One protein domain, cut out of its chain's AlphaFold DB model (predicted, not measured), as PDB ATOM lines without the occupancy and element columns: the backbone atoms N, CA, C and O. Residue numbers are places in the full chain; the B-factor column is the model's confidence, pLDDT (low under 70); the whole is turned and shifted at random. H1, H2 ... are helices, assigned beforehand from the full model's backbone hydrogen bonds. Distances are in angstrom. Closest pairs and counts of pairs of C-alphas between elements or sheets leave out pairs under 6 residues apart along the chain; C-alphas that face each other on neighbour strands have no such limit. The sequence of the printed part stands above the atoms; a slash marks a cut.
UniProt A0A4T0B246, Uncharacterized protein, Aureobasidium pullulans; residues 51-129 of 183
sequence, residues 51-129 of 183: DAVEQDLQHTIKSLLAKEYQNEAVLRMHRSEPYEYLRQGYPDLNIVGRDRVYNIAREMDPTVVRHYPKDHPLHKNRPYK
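What this domain is: This is residues 51 to 129 of the 183 residues of an uncharacterized protein of Aureobasidium pullulans (UniProt A0A4T0B246). A small helical body is built on one long helix, H1, which H4 crosses near the middle at a steep angle; H3 meets the first end of H4 to make a corner, and the short H2 sits near the last end of H1. From the last end of H4 a long link without a named element leads away to the short H5, which lies off the body and touches no helix. The printed part has 79 residues with five named helices, H1 to H5 in chain order, and no named strand; the class is all helix. It is only just compact, close to loose, with a radius of gyration of the C-alphas of 13.5 A, and the spans are 38 by 27 by 21 A.

How they stand to each other: The longest helix, H1, residues 54 to 68, touches H4, residues 98 to 108; their closest C-alphas are those of Lys 62 and Ile 104, 6.5 A apart. These two run the same way at a steep tilt of 60 degrees. H4 also touches H3, residues 81 to 89, with the C-alphas of Tyr 83 and Arg 98 closest at 5.6 A and the lines about perpendicular at 74 degrees. H1 and H3 are close but not clearly touching, about perpendicular at 87 degrees, and their closest C-alphas, Leu 64 and Leu 86, are 7.9 A apart. H2, residues 72 to 75, is close to H1 but not clearly touching, with the C-alphas of Glu 68 and Val 74 closest at 6.4 A. It is likewise close to H3 but not clearly touching, through the C-alphas of Val 74 and Pro 82 at 7.2 A. H2 and H4 are apart. H5, residues 121 to 124, is apart from H1, H2, H3 and H4. In H1, H3 and H4 every O i to N i+4 pair is within hydrogen-bond range; H2 and H5 are too short for such a pair, and the one O i to N i+3 pair is within range in H2 but not in H5.

Where its parts are: H1 begins at C-alpha 54, at (19.179, -40.413, 0.163), and is 21.1 A long from first to last C-alpha. H4 is 15.7 A long and ends at C-alpha 108, at (33.297, -35.149, 10.533). H3 is 11.8 A long. H2 and H5 have four residues each, and H5 ends at C-alpha 124, at (30.376, -7.360, 8.685).

The domain as a whole: The two C-alphas farthest apart, Val 53 and Asp 119, are 39.5 A apart. The printed part has no cut. The link from H4 to H5, residues 109 to 120, is long. The mean pLDDT of the printed part is 76.0; residues 51 to 52, residue 79 and residues 110 to 129 are under 70.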
ATOM      1  N   ASP A  51      19.397 -38.802  -8.245       55.75
ATOM      2  CA  ASP A  51      19.010 -40.109  -8.804       55.75
ATOM      3  C   ASP A  51      19.335 -41.244  -7.807       55.75
ATOM      4  O   ASP A  51      18.790 -42.342  -7.885       55.75
ATOM      5  N   ALA A  52      20.205 -40.951  -6.834       58.75
ATOM      6  CA  ALA A  52      20.607 -41.816  -5.740       58.75
ATOM      7  C   ALA A  52      19.633 -41.779  -4.549       58.75
ATOM      8  O   ALA A  52      19.115 -40.722  -4.164       58.75
ATOM      9  N   VAL A  53      19.468 -42.937  -3.900       73.06
ATOM     10  CA  VAL A  53      18.805 -43.067  -2.596       73.06
ATOM     11  C   VAL A  53      19.460 -42.092  -1.611       73.06
ATOM     12  O   VAL A  53      20.671 -41.881  -1.633       73.06
ATOM     13  N   GLU A  54      18.671 -41.462  -0.736       75.00
ATOM     14  CA  GLU A  54      19.179 -40.413   0.163       75.00
ATOM     15  C   GLU A  54      20.390 -40.870   0.997       75.00
ATOM     16  O   GLU A  54      21.313 -40.084   1.214       75.00
ATOM     17  N   GLN A  55      20.398 -42.134   1.423       80.50
ATOM     18  CA  GLN A  55      21.505 -42.746   2.159       80.50
ATOM     19  C   GLN A  55      22.784 -42.835   1.317       80.50
ATOM     20  O   GLN A  55      23.853 -42.468   1.802       80.50
ATOM     21  N   ASP A  56      22.668 -43.229   0.048       80.62
ATOM     22  CA  ASP A  56      23.802 -43.315  -0.873       80.62
ATOM     23  C   ASP A  56      24.412 -41.935  -1.100       80.62
ATOM     24  O   ASP A  56      25.626 -41.775  -1.012       80.62
ATOM     25  N   LEU A  57      23.581 -40.902  -1.279       82.44
ATOM     26  CA  LEU A  57      24.067 -39.532  -1.428       82.44
ATOM     27  C   LEU A  57      24.822 -39.055  -0.178       82.44
ATOM     28  O   LEU A  57      25.866 -38.413  -0.294       82.44
ATOM     29  N   GLN A  58      24.306 -39.343   1.021       87.62
ATOM     30  CA  GLN A  58      25.003 -39.006   2.265       87.62
ATOM     31  C   GLN A  58      26.346 -39.734   2.361       87.62
ATOM     32  O   GLN A  58      27.348 -39.115   2.725       87.62
ATOM     33  N   HIS A  59      26.387 -41.014   1.979       88.50
ATOM     34  CA  HIS A  59      27.619 -41.790   1.935       88.50
ATOM     35  C   HIS A  59      28.621 -41.212   0.925       88.50
ATOM     36  O   HIS A  59      29.777 -40.991   1.276       88.50
ATOM     37  N   THR A  60      28.179 -40.867  -0.287       88.06
ATOM     38  CA  THR A  60      29.014 -40.215  -1.304       88.06
ATOM     39  C   THR A  60      29.584 -38.892  -0.798       88.06
ATOM     40  O   THR A  60      30.788 -38.673  -0.901       88.06
ATOM     41  N   ILE A  61      28.756 -38.027  -0.200       89.50
ATOM     42  CA  ILE A  61      29.211 -36.748   0.368       89.50
ATOM     43  C   ILE A  61      30.259 -36.987   1.460       89.50
ATOM     44  O   ILE A  61      31.289 -36.317   1.468       89.50
ATOM     45  N   LYS A  62      30.023 -37.948   2.361       90.81
ATOM     46  CA  LYS A  62      30.950 -38.288   3.447       90.81
ATOM     47  C   LYS A  62      32.293 -38.786   2.911       90.81
ATOM     48  O   LYS A  62      33.338 -38.330   3.368       90.81
ATOM     49  N   SER A  63      32.272 -39.669   1.917       90.06
ATOM     50  CA  SER A  63      33.478 -40.209   1.280       90.06
ATOM     51  C   SER A  63      34.269 -39.136   0.527       90.06
ATOM     52  O   SER A  63      35.496 -39.103   0.615       90.06
ATOM     53  N   LEU A  64      33.588 -38.216  -0.163       90.31
ATOM     54  CA  LEU A  64      34.237 -37.083  -0.830       90.31
ATOM     55  C   LEU A  64      34.873 -36.122   0.171       90.31
ATOM     56  O   LEU A  64      36.031 -35.763   0.006       90.31
ATOM     57  N   LEU A  65      34.146 -35.735   1.222       88.69
ATOM     58  CA  LEU A  65      34.687 -34.862   2.262       88.69
ATOM     59  C   LEU A  65      35.894 -35.502   2.954       88.69
ATOM     60  O   LEU A  65      36.887 -34.821   3.172       88.69
ATOM     61  N   ALA A  66      35.859 -36.811   3.227       88.69
ATOM     62  CA  ALA A  66      36.993 -37.526   3.820       88.69
ATOM     63  C   ALA A  66      38.246 -37.469   2.935       88.69
ATOM     64  O   ALA A  66      39.358 -37.327   3.442       88.69
ATOM     65  N   LYS A  67      38.063 -37.569   1.614       90.00
ATOM     66  CA  LYS A  67      39.150 -37.455   0.641       90.00
ATOM     67  C   LYS A  67      39.671 -36.021   0.549       90.00
ATOM     68  O   LYS A  67      40.875 -35.802   0.612       90.00
ATOM     69  N   GLU A  68      38.776 -35.048   0.429       88.44
ATOM     70  CA  GLU A  68      39.135 -33.646   0.206       88.44
ATOM     71  C   GLU A  68      39.703 -32.964   1.460       88.44
ATOM     72  O   GLU A  68      40.546 -32.080   1.346       88.44
ATOM     73  N   TYR A  69      39.335 -33.414   2.662       86.31
ATOM     74  CA  TYR A  69      39.906 -32.924   3.925       86.31
ATOM     75  C   TYR A  69      41.371 -33.311   4.148       86.31
ATOM     76  O   TYR A  69      41.994 -32.802   5.076       86.31
ATOM     77  N   GLN A  70      41.958 -34.138   3.278       84.81
ATOM     78  CA  GLN A  70      43.415 -34.300   3.222       84.81
ATOM     79  C   GLN A  70      44.119 -32.999   2.805       84.81
ATOM     80  O   GLN A  70      45.302 -32.818   3.084       84.81
ATOM     81  N   ASN A  71      43.404 -32.080   2.150       85.88
ATOM     82  CA  ASN A  71      43.908 -30.767   1.781       85.88
ATOM     83  C   ASN A  71      43.563 -29.726   2.860       85.88
ATOM     84  O   ASN A  71      42.390 -29.447   3.124       85.88
ATOM     85  N   GLU A  72      44.586 -29.081   3.433       80.31
ATOM     86  CA  GLU A  72      44.409 -28.035   4.451       80.31
ATOM     87  C   GLU A  72      43.528 -26.870   3.979       80.31
ATOM     88  O   GLU A  72      42.839 -26.247   4.787       80.31
ATOM     89  N   ALA A  73      43.541 -26.560   2.678       81.81
ATOM     90  CA  ALA A  73      42.724 -25.485   2.128       81.81
ATOM     91  C   ALA A  73      41.228 -25.797   2.245       81.81
ATOM     92  O   ALA A  73      40.450 -24.909   2.586       81.81
ATOM     93  N   VAL A  74      40.835 -27.056   2.013       81.12
ATOM     94  CA  VAL A  74      39.442 -27.510   2.125       81.12
ATOM     95  C   VAL A  74      39.028 -27.610   3.591       81.12
ATOM     96  O   VAL A  74      37.916 -27.220   3.939       81.12
ATOM     97  N   LEU A  75      39.937 -28.049   4.466       79.50
ATOM     98  CA  LEU A  75      39.698 -28.107   5.910       79.50
ATOM     99  C   LEU A  75      39.382 -26.718   6.501       79.50
ATOM    100  O   LEU A  75      38.521 -26.579   7.365       79.50
ATOM    101  N   ARG A  76      40.057 -25.669   6.012       79.56
ATOM    102  CA  ARG A  76      39.858 -24.282   6.467       79.56
ATOM    103  C   ARG A  76      38.660 -23.574   5.815       79.56
ATOM    104  O   ARG A  76      38.396 -22.422   6.164       79.56
ATOM    105  N   MET A  77      37.938 -24.222   4.897       79.12
ATOM    106  CA  MET A  77      36.802 -23.609   4.200       79.12
ATOM    107  C   MET A  77      35.663 -23.231   5.151       79.12
ATOM    108  O   MET A  77      35.309 -23.943   6.094       79.12
ATOM    109  N   HIS A  78      35.018 -22.102   4.870       72.69
ATOM    110  CA  HIS A  78      33.867 -21.639   5.637       72.69
ATOM    111  C   HIS A  78      32.582 -22.373   5.263       72.69
ATOM    112  O   HIS A  78      32.402 -22.812   4.142       72.69
ATOM    113  N   ARG A  79      31.600 -22.404   6.174       69.88
ATOM    114  CA  ARG A  79      30.310 -23.126   6.061       69.88
ATOM    115  C   ARG A  79      29.664 -23.224   4.662       69.88
ATOM    116  O   ARG A  79      29.028 -24.233   4.369       69.88
ATOM    117  N   SER A  80      29.683 -22.159   3.861       71.19
ATOM    118  CA  SER A  80      29.040 -22.132   2.537       71.19
ATOM    119  C   SER A  80      29.892 -22.725   1.415       71.19
ATOM    120  O   SER A  80      29.339 -23.137   0.399       71.19
ATOM    121  N   GLU A  81      31.204 -22.772   1.604       81.25
ATOM    122  CA  GLU A  81      32.195 -23.084   0.578       81.25
ATOM    123  C   GLU A  81      32.280 -24.584   0.257       81.25
ATOM    124  O   GLU A  81      32.266 -24.893  -0.931       81.25
ATOM    125  N   PRO A  82      32.229 -25.536   1.220       84.56
ATOM    126  CA  PRO A  82      32.321 -26.963   0.908       84.56
ATOM    127  C   PRO A  82      31.244 -27.439  -0.067       84.56
ATOM    128  O   PRO A  82      31.504 -28.257  -0.942       84.56
ATOM    129  N   TYR A  83      30.023 -26.904   0.045       86.06
ATOM    130  CA  TYR A  83      28.947 -27.253  -0.881       86.06
ATOM    131  C   TYR A  83      29.238 -26.779  -2.307       86.06
ATOM    132  O   TYR A  83      29.018 -27.526  -3.257       86.06
ATOM    133  N   GLU A  84      29.699 -25.540  -2.468       84.00
ATOM    134  CA  GLU A  84      30.018 -24.988  -3.786       84.00
ATOM    135  C   GLU A  84      31.258 -25.656  -4.380       84.00
ATOM    136  O   GLU A  84      31.226 -26.021  -5.552       84.00
ATOM    137  N   TYR A  85      32.278 -25.907  -3.557       87.06
ATOM    138  CA  TYR A  85      33.495 -26.621  -3.925       87.06
ATOM    139  C   TYR A  85      33.191 -28.026  -4.451       87.06
ATOM    140  O   TYR A  85      33.495 -28.330  -5.603       87.06
ATOM    141  N   LEU A  86      32.496 -28.858  -3.665       86.25
ATOM    142  CA  LEU A  86      32.150 -30.219  -4.080       86.25
ATOM    143  C   LEU A  86      31.264 -30.232  -5.328       86.25
ATOM    144  O   LEU A  86      31.411 -31.087  -6.195       86.25
ATOM    145  N   ARG A  87      30.348 -29.271  -5.446       83.88
ATOM    146  CA  ARG A  87      29.438 -29.186  -6.590       83.88
ATOM    147  C   ARG A  87      30.126 -28.726  -7.877       83.88
ATOM    148  O   ARG A  87      29.645 -29.062  -8.954       83.88
ATOM    149  N   GLN A  88      31.196 -27.938  -7.775       84.12
ATOM    150  CA  GLN A  88      32.010 -27.523  -8.920       84.12
ATOM    151  C   GLN A  88      33.048 -28.584  -9.296       84.12
ATOM    152  O   GLN A  88      33.236 -28.836 -10.481       84.12
ATOM    153  N   GLY A  89      33.687 -29.214  -8.305       84.50
ATOM    154  CA  GLY A  89      34.694 -30.257  -8.516       84.50
ATOM    155  C   GLY A  89      34.109 -31.595  -8.968       84.50
ATOM    156  O   GLY A  89      34.762 -32.325  -9.707       84.50
ATOM    157  N   TYR A  90      32.866 -31.896  -8.578       84.50
ATOM    158  CA  TYR A  90      32.182 -33.150  -8.906       84.50
ATOM    159  C   TYR A  90      30.778 -32.907  -9.478       84.50
ATOM    160  O   TYR A  90      29.774 -33.255  -8.844       84.50
ATOM    161  N   PRO A  91      30.672 -32.300 -10.675       78.75
ATOM    162  CA  PRO A  91      29.381 -31.986 -11.280       78.75
ATOM    163  C   PRO A  91      28.549 -33.241 -11.584       78.75
ATOM    164  O   PRO A  91      27.325 -33.190 -11.471       78.75
ATOM    165  N   ASP A  92      29.200 -34.367 -11.888       77.12
ATOM    166  CA  ASP A  92      28.545 -35.621 -12.282       77.12
ATOM    167  C   ASP A  92      27.875 -36.347 -11.107       77.12
ATOM    168  O   ASP A  92      26.946 -37.127 -11.295       77.12
ATOM    169  N   LEU A  93      28.303 -36.055  -9.873       75.50
ATOM    170  CA  LEU A  93      27.766 -36.681  -8.659       75.50
ATOM    171  C   LEU A  93      26.473 -36.018  -8.165       75.50
ATOM    172  O   LEU A  93      25.949 -36.404  -7.120       75.50
ATOM    173  N   ASN A  94      25.960 -35.013  -8.891       72.50
ATOM    174  CA  ASN A  94      24.679 -34.353  -8.630       72.50
ATOM    175  C   ASN A  94      24.461 -34.006  -7.144       72.50
ATOM    176  O   ASN A  94      23.388 -34.227  -6.588       72.50
ATOM    177  N   ILE A  95      25.476 -33.449  -6.475       80.12
ATOM    178  CA  ILE A  95      25.417 -33.191  -5.030       80.12
ATOM    179  C   ILE A  95      24.343 -32.140  -4.709       80.12
ATOM    180  O   ILE A  95      24.413 -30.970  -5.115       80.12
ATOM    181  N   VAL A  96      23.341 -32.557  -3.928       76.19
ATOM    182  CA  VAL A  96      22.178 -31.739  -3.553       76.19
ATOM    183  C   VAL A  96      22.102 -31.519  -2.051       76.19
ATOM    184  O   VAL A  96      22.340 -32.421  -1.254       76.19
ATOM    185  N   GLY A  97      21.658 -30.320  -1.674       78.75
ATOM    186  CA  GLY A  97      21.340 -29.977  -0.293       78.75
ATOM    187  C   GLY A  97      22.533 -29.354   0.413       78.75
ATOM    188  O   GLY A  97      23.298 -30.033   1.089       78.75
ATOM    189  N   ARG A  98      22.653 -28.025   0.313       82.56
ATOM    190  CA  ARG A  98      23.707 -27.259   0.996       82.56
ATOM    191  C   ARG A  98      23.757 -27.554   2.495       82.56
ATOM    192  O   ARG A  98      24.829 -27.771   3.045       82.56
ATOM    193  N   ASP A  99      22.596 -27.569   3.146       82.44
ATOM    194  CA  ASP A  99      22.521 -27.803   4.590       82.44
ATOM    195  C   ASP A  99      22.872 -29.257   4.959       82.44
ATOM    196  O   ASP A  99      23.403 -29.492   6.038       82.44
ATOM    197  N   ARG A 100      22.667 -30.215   4.041       85.75
ATOM    198  CA  ARG A 100      23.074 -31.617   4.215       85.75
ATOM    199  C   ARG A 100      24.595 -31.754   4.193       85.75
ATOM    200  O   ARG A 100      25.152 -32.304   5.134       85.75
ATOM    201  N   VAL A 101      25.258 -31.189   3.178       86.75
ATOM    202  CA  VAL A 101      26.733 -31.165   3.102       86.75
ATOM    203  C   VAL A 101      27.324 -30.506   4.344       86.75
ATOM    204  O   VAL A 101      28.257 -31.035   4.932       86.75
ATOM    205  N   TYR A 102      26.730 -29.401   4.792       83.25
ATOM    206  CA  TYR A 102      27.150 -28.717   6.011       83.25
ATOM    207  C   TYR A 102      27.026 -29.585   7.276       83.25
ATOM    208  O   TYR A 102      27.936 -29.590   8.103       83.25
ATOM    209  N   ASN A 103      25.913 -30.301   7.448       84.75
ATOM    210  CA  ASN A 103      25.722 -31.156   8.619       84.75
ATOM    211  C   ASN A 103      26.729 -32.314   8.632       84.75
ATOM    212  O   ASN A 103      27.357 -32.539   9.660       84.75
ATOM    213  N   ILE A 104      26.950 -32.966   7.485       87.56
ATOM    214  CA  ILE A 104      27.928 -34.059   7.353       87.56
ATOM    215  C   ILE A 104      29.352 -33.542   7.603       87.56
ATOM    216  O   ILE A 104      30.098 -34.131   8.375       87.56
ATOM    217  N   ALA A 105      29.711 -32.401   7.010       84.19
ATOM    218  CA  ALA A 105      30.999 -31.747   7.235       84.19
ATOM    219  C   ALA A 105      31.268 -31.487   8.725       84.19
ATOM    220  O   ALA A 105      32.383 -31.705   9.187       84.19
ATOM    221  N   ARG A 106      30.243 -31.071   9.478       81.38
ATOM    222  CA  ARG A 106      30.326 -30.821  10.922       81.38
ATOM    223  C   ARG A 106      30.420 -32.100  11.755       81.38
ATOM    224  O   ARG A 106      31.083 -32.101  12.785       81.38
ATOM    225  N   GLU A 107      29.713 -33.156  11.363       84.00
ATOM    226  CA  GLU A 107      29.829 -34.463  12.025       84.00
ATOM    227  C   GLU A 107      31.247 -35.026  11.897       84.00
ATOM    228  O   GLU A 107      31.726 -35.697  12.807       84.00
ATOM    229  N   MET A 108      31.918 -34.734  10.781       80.62
ATOM    230  CA  MET A 108      33.297 -35.149  10.533       80.62
ATOM    231  C   MET A 108      34.326 -34.247  11.219       80.62
ATOM    232  O   MET A 108      35.296 -34.760  11.766       80.62
ATOM    233  N   ASP A 109      34.113 -32.928  11.207       74.19
ATOM    234  CA  ASP A 109      34.953 -31.961  11.912       74.19
ATOM    235  C   ASP A 109      34.096 -31.006  12.768       74.19
ATOM    236  O   ASP A 109      33.488 -30.052  12.258       74.19
ATOM    237  N   PRO A 110      34.040 -31.224  14.094       68.69
ATOM    238  CA  PRO A 110      33.244 -30.401  14.996       68.69
ATOM    239  C   PRO A 110      33.818 -28.992  15.202       68.69
ATOM    240  O   PRO A 110      33.119 -28.139  15.756       68.69
ATOM    241  N   THR A 111      35.054 -28.721  14.766       66.56
ATOM    242  CA  THR A 111      35.709 -27.411  14.917       66.56
ATOM    243  C   THR A 111      35.279 -26.397  13.857       66.56
ATOM    244  O   THR A 111      35.520 -25.197  14.019       66.56
ATOM    245  N   VAL A 112      34.560 -26.839  12.816       63.28
ATOM    246  CA  VAL A 112      34.020 -25.973  11.763       63.28
ATOM    247  C   VAL A 112      33.036 -24.967  12.367       63.28
ATOM    248  O   VAL A 112      31.871 -25.258  12.670       63.28
ATOM    249  N   VAL A 113      33.512 -23.735  12.545       58.66
ATOM    250  CA  VAL A 113      32.770 -22.663  13.209       58.66
ATOM    251  C   VAL A 113      31.506 -22.323  12.409       58.66
ATOM    252  O   VAL A 113      31.539 -22.000  11.222       58.66
ATOM    253  N   ARG A 114      30.344 -22.348  13.082       55.53
ATOM    254  CA  ARG A 114      29.023 -22.022  12.495       55.53
ATOM    255  C   ARG A 114      28.939 -20.602  11.924       55.53
ATOM    256  O   ARG A 114      28.065 -20.297  11.104       55.53
ATOM    257  N   HIS A 115      29.785 -19.732  12.459       55.50
ATOM    258  CA  HIS A 115      29.824 -18.302  12.236       55.50
ATOM    259  C   HIS A 115      31.054 -17.943  11.415       55.50
ATOM    260  O   HIS A 115      32.152 -18.414  11.691       55.50
ATOM    261  N   TYR A 116      30.853 -17.084  10.420       57.91
ATOM    262  CA  TYR A 116      31.965 -16.454   9.730       57.91
ATOM    263  C   TYR A 116      32.860 -15.718  10.747       57.91
ATOM    264  O   TYR A 116      32.316 -15.162  11.710       57.91
ATOM    265  N   PRO A 117      34.187 -15.675  10.537       65.12
ATOM    266  CA  PRO A 117      35.091 -14.852  11.330       65.12
ATOM    267  C   PRO A 117      34.587 -13.412  11.403       65.12
ATOM    268  O   PRO A 117      33.940 -12.938  10.463       65.12
ATOM    269  N   LYS A 118      34.909 -12.702  12.492       60.78
ATOM    270  CA  LYS A 118      34.443 -11.321  12.709       60.78
ATOM    271  C   LYS A 118      34.754 -10.402  11.521       60.78
ATOM    272  O   LYS A 118      33.962  -9.508  11.218       60.78
ATOM    273  N   ASP A 119      35.847 -10.687  10.816       64.19
ATOM    274  CA  ASP A 119      36.332  -9.895   9.692       64.19
ATOM    275  C   ASP A 119      35.736 -10.243   8.324       64.19
ATOM    276  O   ASP A 119      35.923  -9.495   7.363       64.19
ATOM    277  N   HIS A 120      34.978 -11.336   8.221       62.47
ATOM    278  CA  HIS A 120      34.427 -11.798   6.954       62.47
ATOM    279  C   HIS A 120      33.360 -10.818   6.423       62.47
ATOM    280  O   HIS A 120      32.515 -10.360   7.202       62.47
ATOM    281  N   PRO A 121      33.288 -10.544   5.105       61.78
ATOM    282  CA  PRO A 121      32.301  -9.623   4.530       61.78
ATOM    283  C   PRO A 121      30.856  -9.978   4.901       61.78
ATOM    284  O   PRO A 121      30.054  -9.106   5.206       61.78
ATOM    285  N   LEU A 122      30.529 -11.273   4.956       57.81
ATOM    286  CA  LEU A 122      29.209 -11.763   5.385       57.81
ATOM    287  C   LEU A 122      28.965 -11.680   6.904       57.81
ATOM    288  O   LEU A 122      27.821 -11.812   7.331       57.81
ATOM    289  N   HIS A 123      30.002 -11.493   7.725       58.94
ATOM    290  CA  HIS A 123      29.867 -11.169   9.148       58.94
ATOM    291  C   HIS A 123      29.657  -9.662   9.339       58.94
ATOM    292  O   HIS A 123      28.717  -9.264  10.022       58.94
ATOM    293  N   LYS A 124      30.475  -8.832   8.671       57.62
ATOM    294  CA  LYS A 124      30.376  -7.360   8.685       57.62
ATOM    295  C   LYS A 124      29.049  -6.862   8.109       57.62
ATOM    296  O   LYS A 124      28.399  -6.007   8.698       57.62
ATOM    297  N   ASN A 125      28.611  -7.475   7.011       54.19
ATOM    298  CA  ASN A 125      27.364  -7.157   6.319       54.19
ATOM    299  C   ASN A 125      26.226  -8.094   6.711       54.19
ATOM    300  O   ASN A 125      25.285  -8.260   5.937       54.19
ATOM    301  N   ARG A 126      26.270  -8.732   7.888       52.34
ATOM    302  CA  ARG A 126      25.016  -9.189   8.478       52.34
ATOM    303  C   ARG A 126      24.309  -7.922   8.934       52.34
ATOM    304  O   ARG A 126      24.705  -7.382   9.968       52.34
ATOM    305  N   PRO A 127      23.234  -7.462   8.258       51.06
ATOM    306  CA  PRO A 127      22.241  -6.745   9.010       51.06
ATOM    307  C   PRO A 127      21.867  -7.744  10.097       51.06
ATOM    308  O   PRO A 127      21.296  -8.812   9.851       51.06
ATOM    309  N   TYR A 128      22.264  -7.440  11.323       50.72
ATOM    310  CA  TYR A 128      21.469  -7.798  12.476       50.72
ATOM    311  C   TYR A 128      20.002  -7.793  12.020       50.72
ATOM    312  O   TYR A 128      19.554  -6.916  11.273       50.72
ATOM    313  N   LYS A 129      19.217  -8.787  12.414       56.69
ATOM    314  CA  LYS A 129      17.770  -8.622  12.317       56.69
ATOM    315  C   LYS A 129      17.366  -7.577  13.367       56.69
ATOM    316  O   LYS A 129      16.673  -7.898  14.320       56.69
TER     317      LYS A 129